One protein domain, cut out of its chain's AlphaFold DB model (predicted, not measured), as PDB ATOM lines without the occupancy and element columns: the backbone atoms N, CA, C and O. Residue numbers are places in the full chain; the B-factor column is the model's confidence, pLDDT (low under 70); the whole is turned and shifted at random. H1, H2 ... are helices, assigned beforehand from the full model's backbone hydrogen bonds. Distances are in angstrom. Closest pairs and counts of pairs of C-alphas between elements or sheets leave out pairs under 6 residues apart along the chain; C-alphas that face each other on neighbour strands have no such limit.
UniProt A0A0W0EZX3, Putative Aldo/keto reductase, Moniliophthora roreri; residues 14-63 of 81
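This is residues 14 to 63 of the 81 residues of the protein "Putative Aldo/keto reductase" of Moniliophthora roreri (UniProt A0A0W0EZX3). This is an open, strung-out chain with no core: two helices, H1 and then H2, make one free end, and two very short helices, H3 and H4, sit near each other at the other end. Residues 14 to 42, which include H1 and H2, stand free and stick out, and the path turns near Ser 28 between those two helices. The printed part has 50 residues with four named helices, in the order H1, H2, H3, H4, and no named strand; its class is all helix. It is extended, with a radius of gyration of the C-alphas of 18.3 A, and its outline is flat, spanning 49 by 29 by 14 A.

Find C-alpha 14 at (251.979, 203.183, 337.352); here H1 begins, and it runs through residues 14 to 24, 16.6 A from first to last C-alpha. Go on to C-alpha 29 at (242.788, 228.000, 324.784), where H2 begins; it holds residues 29 to 36 and is 10.5 A long. Further along, look at residues 47 to 50 for H3, four residues and 5.2 A long. Last comes H4, residues 58 to 61, 5.0 A long, which ends at C-alpha 61 at (216.495, 215.439, 360.208).

Start at H1 and you will find that it touches no helix. H1 and H2 are apart, although a tight link of 4 residues joins them. H2 and H3 are also apart, with a short link of 10 residues between them. Now look at Ile 50 in H3 and Ile 58 in H4: their C-alphas, the closest of the two helices, are 7.6 A apart. H3 and H4 are close but not clearly touching, with 1 pair of C-alphas within 8 A and 11.9 A from centre to centre. H1 is apart from both H3 and H4, and H2 is apart from H4. In the backbone, every O i to N i+4 pair of H2 is within hydrogen-bond range, and in H1 5 of 7 are. H3 and H4 are too short for such a pair; the one O i to N i+3 pair is within range in H4 and is not within range in H3.

Look at Ser 28 and Ala 63 for the two C-alphas farthest apart, at 51.3 A; from Glu 14 to Ala 63 the C-alphas are 44.7 A apart. The printed part has no cut. The link from H3 to H4, 7 residues, is short, and there is no long link. The mean pLDDT of the printed part is 91.3, and no printed residue is under 70.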
ATOM      1  N   GLU A  14     251.974 202.851 338.779       96.06
ATOM      2  CA  GLU A  14     251.979 203.183 337.352       96.06
ATOM      3  C   GLU A  14     250.961 204.285 337.013       96.06
ATOM      4  O   GLU A  14     251.161 205.048 336.073       96.06
ATOM      5  N   GLN A  15     249.868 204.394 337.779       95.56
ATOM      6  CA  GLN A  15     248.886 205.470 337.610       95.56
ATOM      7  C   GLN A  15     249.451 206.804 338.099       95.56
ATOM      8  O   GLN A  15     249.371 207.794 337.376       95.56
ATOM      9  N   LEU A  16     250.108 206.793 339.264       94.44
ATOM     10  CA  LEU A  16     250.780 207.972 339.803       94.44
ATOM     11  C   LEU A  16     251.824 208.506 338.816       94.44
ATOM     12  O   LEU A  16     251.835 209.697 338.530       94.44
ATOM     13  N   GLN A  17     252.662 207.629 338.253       94.50
ATOM     14  CA  GLN A  17     253.681 208.021 337.271       94.50
ATOM     15  C   GLN A  17     253.063 208.704 336.044       94.50
ATOM     16  O   GLN A  17     253.495 209.788 335.664       94.50
ATOM     17  N   ARG A  18     251.993 208.133 335.482       94.19
ATOM     18  CA  ARG A  18     251.301 208.718 334.322       94.19
ATOM     19  C   ARG A  18     250.593 210.038 334.641       94.19
ATOM     20  O   ARG A  18     250.542 210.919 333.791       94.19
ATOM     21  N   ASN A  19     250.050 210.187 335.849       93.00
ATOM     22  CA  ASN A  19     249.428 211.440 336.280       93.00
ATOM     23  C   ASN A  19     250.468 212.552 336.474       93.00
ATOM     24  O   ASN A  19     250.163 213.711 336.208       93.00
ATOM     25  N   LEU A  20     251.693 212.211 336.890       91.69
ATOM     26  CA  LEU A  20     252.800 213.169 336.958       91.69
ATOM     27  C   LEU A  20     253.225 213.639 335.562       91.69
ATOM     28  O   LEU A  20     253.362 214.839 335.363       91.69
ATOM     29  N   GLU A  21     253.351 212.731 334.591       93.25
ATOM     30  CA  GLU A  21     253.650 213.085 333.190       93.25
ATOM     31  C   GLU A  21     252.589 214.021 332.580       93.25
ATOM     32  O   GLU A  21     252.900 214.875 331.752       93.25
ATOM     33  N   ALA A  22     251.327 213.906 333.007       91.56
ATOM     34  CA  ALA A  22     250.257 214.786 332.540       91.56
ATOM     35  C   ALA A  22     250.439 216.254 332.973       91.56
ATOM     36  O   ALA A  22     249.878 217.141 332.331       91.56
ATOM     37  N   LEU A  23     251.223 216.524 334.024       89.31
ATOM     38  CA  LEU A  23     251.507 217.887 334.490       89.31
ATOM     39  C   LEU A  23     252.418 218.665 333.526       89.31
ATOM     40  O   LEU A  23     252.417 219.894 333.564       89.31
ATOM     41  N   ASP A  24     253.146 217.971 332.648       92.88
ATOM     42  CA  ASP A  24     253.998 218.586 331.621       92.88
ATOM     43  C   ASP A  24     253.211 218.981 330.355       92.88
ATOM     44  O   ASP A  24     253.740 219.635 329.450       92.88
ATOM     45  N   ILE A  25     251.934 218.598 330.264       92.38
ATOM     46  CA  ILE A  25     251.078 218.895 329.113       92.38
ATOM     47  C   ILE A  25     250.489 220.298 329.262       92.38
ATOM     48  O   ILE A  25     249.825 220.619 330.244       92.38
ATOM     49  N   THR A  26     250.666 221.125 328.231       93.69
ATOM     50  CA  THR A  26     250.000 222.429 328.116       93.69
ATOM     51  C   THR A  26     248.964 222.381 327.000       93.69
ATOM     52  O   THR A  26     249.281 222.006 325.871       93.69
ATOM     53  N   LEU A  27     247.728 222.767 327.313       93.56
ATOM     54  CA  LEU A  27     246.636 222.865 326.344       93.56
ATOM     55  C   LEU A  27     246.536 224.283 325.781       93.56
ATOM     56  O   LEU A  27     246.800 225.256 326.488       93.56
ATOM     57  N   SER A  28     246.120 224.401 324.520       96.75
ATOM     58  CA  SER A  28     245.741 225.694 323.945       96.75
ATOM     59  C   SER A  28     244.364 226.139 324.443       96.75
ATOM     60  O   SER A  28     243.521 225.317 324.808       96.75
ATOM     61  N   ASP A  29     244.090 227.443 324.386       95.12
ATOM     62  CA  ASP A  29     242.788 228.000 324.784       95.12
ATOM     63  C   ASP A  29     241.611 227.380 324.009       95.12
ATOM     64  O   ASP A  29     240.519 227.213 324.551       95.12
ATOM     65  N   GLU A  30     241.818 227.023 322.739       96.81
ATOM     66  CA  GLU A  30     240.806 226.361 321.907       96.81
ATOM     67  C   GLU A  30     240.517 224.939 322.392       96.81
ATOM     68  O   GLU A  30     239.357 224.530 322.447       96.81
ATOM     69  N   GLN A  31     241.556 224.200 322.792       96.25
ATOM     70  CA  GLN A  31     241.411 222.857 323.353       96.25
ATOM     71  C   GLN A  31     240.698 222.899 324.705       96.25
ATOM     72  O   GLN A  31     239.816 222.076 324.943       96.25
ATOM     73  N   VAL A  32     241.024 223.872 325.564       93.25
ATOM     74  CA  VAL A  32     240.336 224.062 326.851       93.25
ATOM     75  C   VAL A  32     238.850 224.341 326.628       93.25
ATOM     76  O   VAL A  32     238.014 223.626 327.174       93.25
ATOM     77  N   LYS A  33     238.508 225.297 325.752       93.12
ATOM     78  CA  LYS A  33     237.105 225.613 325.429       93.12
ATOM     79  C   LYS A  33     236.348 224.416 324.865       93.12
ATOM     80  O   LYS A  33     235.185 224.212 325.200       93.12
ATOM     81  N   PHE A  34     236.997 223.631 324.006       95.75
ATOM     82  CA  PHE A  34     236.404 222.415 323.463       95.75
ATOM     83  C   PHE A  34     236.104 221.386 324.560       95.75
ATOM     84  O   PHE A  34     235.032 220.786 324.542       95.75
ATOM     85  N   LEU A  35     237.018 221.187 325.515       92.56
ATOM     86  CA  LEU A  35     236.816 220.265 326.638       92.56
ATOM     87  C   LEU A  35     235.691 220.739 327.568       92.56
ATOM     88  O   LEU A  35     234.833 219.938 327.935       92.56
ATOM     89  N   GLU A  36     235.657 222.033 327.893       90.50
ATOM     90  CA  GLU A  36     234.609 222.636 328.729       90.50
ATOM     91  C   GLU A  36     233.214 222.540 328.091       90.50
ATOM     92  O   GLU A  36     232.218 222.493 328.805       90.50
ATOM     93  N   SER A  37     233.117 222.468 326.757       93.75
ATOM     94  CA  SER A  37     231.828 222.391 326.060       93.75
ATOM     95  C   SER A  37     231.234 220.981 325.959       93.75
ATOM     96  O   SER A  37     230.138 220.839 325.421       93.75
ATOM     97  N   GLN A  38     231.948 219.929 326.376       93.88
ATOM     98  CA  GLN A  38     231.490 218.546 326.157       93.88
ATOM     99  C   GLN A  38     230.393 218.099 327.126       93.88
ATOM    100  O   GLN A  38     229.644 217.175 326.807       93.88
ATOM    101  N   ALA A  39     230.300 218.711 328.305       85.81
ATOM    102  CA  ALA A  39     229.326 218.337 329.319       85.81
ATOM    103  C   ALA A  39     228.909 219.548 330.152       85.81
ATOM    104  O   ALA A  39     229.687 220.475 330.365       85.81
ATOM    105  N   GLU A  40     227.674 219.518 330.648       88.75
ATOM    106  CA  GLU A  40     227.215 220.492 331.632       88.75
ATOM    107  C   GLU A  40     227.913 220.263 332.978       88.75
ATOM    108  O   GLU A  40     228.284 219.140 333.329       88.75
ATOM    109  N   PHE A  41     228.097 221.341 333.742       85.38
ATOM    110  CA  PHE A  41     228.681 221.253 335.074       85.38
ATOM    111  C   PHE A  41     227.725 220.528 336.030       85.38
ATOM    112  O   PHE A  41     226.660 221.047 336.364       85.38
ATOM    113  N   ASP A  42     228.137 219.351 336.501       87.31
ATOM    114  CA  ASP A  42     227.451 218.590 337.544       87.31
ATOM    115  C   ASP A  42     228.232 218.692 338.860       87.31
ATOM    116  O   ASP A  42     229.393 218.291 338.950       87.31
ATOM    117  N   ILE A  43     227.584 219.225 339.898       87.88
ATOM    118  CA  ILE A  43     228.171 219.358 341.238       87.88
ATOM    119  C   ILE A  43     228.414 217.970 341.860       87.88
ATOM    120  O   ILE A  43     229.361 217.802 342.632       87.88
ATOM    121  N   GLY A  44     227.591 216.972 341.521       91.69
ATOM    122  CA  GLY A  44     227.800 215.579 341.903       91.69
ATOM    123  C   GLY A  44     228.018 215.337 343.405       91.69
ATOM    124  O   GLY A  44     227.502 216.037 344.276       91.69
ATOM    125  N   PHE A  45     228.771 214.284 343.723       91.31
ATOM    126  CA  PHE A  45     229.136 213.918 345.094       91.31
ATOM    127  C   PHE A  45     230.228 214.855 345.659       91.31
ATOM    128  O   PHE A  45     231.153 215.201 344.928       91.31
ATOM    129  N   PRO A  46     230.212 215.206 346.965       90.62
ATOM    130  CA  PRO A  46     229.284 214.748 348.005       90.62
ATOM    131  C   PRO A  46     227.981 215.540 348.071       90.62
ATOM    132  O   PRO A  46     227.078 215.142 348.798       90.62
ATOM    133  N   MET A  47     227.853 216.630 347.322       90.06
ATOM    134  CA  MET A  47     226.730 217.564 347.432       90.06
ATOM    135  C   MET A  47     225.391 216.917 347.063       90.06
ATOM    136  O   MET A  47     224.390 217.162 347.729       90.06
ATOM    137  N   SER A  48     225.370 216.006 346.087       89.50
ATOM    138  CA  SER A  48     224.197 215.188 345.752       89.50
ATOM    139  C   SER A  48     223.763 214.251 346.887       89.50
ATOM    140  O   SER A  48     222.609 213.829 346.931       89.50
ATOM    141  N   MET A  49     224.667 213.935 347.820       89.81
ATOM    142  CA  MET A  49     224.405 213.085 348.982       89.81
ATOM    143  C   MET A  49     224.060 213.900 350.233       89.81
ATOM    144  O   MET A  49     223.086 213.581 350.912       89.81
ATOM    145  N   ILE A  50     224.859 214.919 350.571       90.12
ATOM    146  CA  ILE A  50     224.746 215.648 351.851       90.12
ATOM    147  C   ILE A  50     224.117 217.038 351.727       90.12
ATOM    148  O   ILE A  50     223.831 217.668 352.745       90.12
ATOM    149  N   GLY A  51     223.848 217.488 350.503       89.12
ATOM    150  CA  GLY A  51     223.368 218.830 350.209       89.12
ATOM    151  C   GLY A  51     224.490 219.865 350.156       89.12
ATOM    152  O   GLY A  51     225.662 219.574 350.382       89.12
ATOM    153  N   ASP A  52     224.095 221.098 349.874       89.81
ATOM    154  CA  ASP A  52     224.962 222.266 349.709       89.81
ATOM    155  C   ASP A  52     225.092 223.141 350.966       89.81
ATOM    156  O   ASP A  52     225.629 224.247 350.923       89.81
ATOM    157  N   GLY A  53     224.569 222.664 352.098       86.62
ATOM    158  CA  GLY A  53     224.508 223.414 353.352       86.62
ATOM    159  C   GLY A  53     223.349 224.419 353.434       86.62
ATOM    160  O   GLY A  53     223.103 224.985 354.510       86.62
ATOM    161  N   SER A  54     222.563 224.601 352.364       88.06
ATOM    162  CA  SER A  54     221.335 225.416 352.385       88.06
ATOM    163  C   SER A  54     220.266 224.845 353.317       88.06
ATOM    164  O   SER A  54     219.450 225.597 353.856       88.06
ATOM    165  N   ASP A  55     220.358 223.559 353.659       87.75
ATOM    166  CA  ASP A  55     219.497 222.871 354.616       87.75
ATOM    167  C   ASP A  55     220.284 221.830 355.441       87.75
ATOM    168  O   ASP A  55     221.437 221.515 355.150       87.75
ATOM    169  N   VAL A  56     219.677 221.328 356.512       88.06
ATOM    170  CA  VAL A  56     220.216 220.225 357.312       88.06
ATOM    171  C   VAL A  56     220.098 218.929 356.509       88.06
ATOM    172  O   VAL A  56     219.019 218.605 356.008       88.06
ATOM    173  N   PHE A  57     221.194 218.169 356.425       88.56
ATOM    174  CA  PHE A  57     221.227 216.858 355.778       88.56
ATOM    175  C   PHE A  57     220.078 215.958 356.265       88.56
ATOM    176  O   PHE A  57     219.820 215.848 357.467       88.56
ATOM    177  N   ILE A  58     219.402 215.279 355.334       85.19
ATOM    178  CA  ILE A  58     218.203 214.477 355.621       85.19
ATOM    179  C   ILE A  58     218.439 213.399 356.687       85.19
ATOM    180  O   ILE A  58     217.575 213.185 357.535       85.19
ATOM    181  N   GLY A  59     219.625 212.779 356.711       87.12
ATOM    182  CA  GLY A  59     219.967 211.771 357.718       87.12
ATOM    183  C   GLY A  59     220.020 212.325 359.143       87.12
ATOM    184  O   GLY A  59     219.764 211.592 360.091       87.12
ATOM    185  N   LEU A  60     220.279 213.624 359.311       88.19
ATOM    186  CA  LEU A  60     220.166 214.276 360.612       88.19
ATOM    187  C   LEU A  60     218.701 214.572 360.940       88.19
ATOM    188  O   LEU A  60     218.258 214.235 362.031       88.19
ATOM    189  N   LYS A  61     217.915 215.095 359.990       88.69
ATOM    190  CA  LYS A  61     216.495 215.439 360.208       88.69
ATOM    191  C   LYS A  61     215.628 214.269 360.681       88.69
ATOM    192  O   LYS A  61     214.666 214.488 361.407       88.69
ATOM    193  N   VAL A  62     215.953 213.036 360.287       91.06
ATOM    194  CA  VAL A  62     215.225 211.844 360.765       91.06
ATOM    195  C   VAL A  62     215.553 211.480 362.218       91.06
ATOM    196  O   VAL A  62     214.766 210.792 362.859       91.06
ATOM    197  N   ALA A  63     216.689 211.941 362.747       92.81
ATOM    198  CA  ALA A  63     217.138 211.657 364.109       92.81
ATOM    199  C   ALA A  63     216.668 212.703 365.138       92.81
ATOM    200  O   ALA A  63     216.770 212.459 366.340       92.81
TER     201      ALA A  63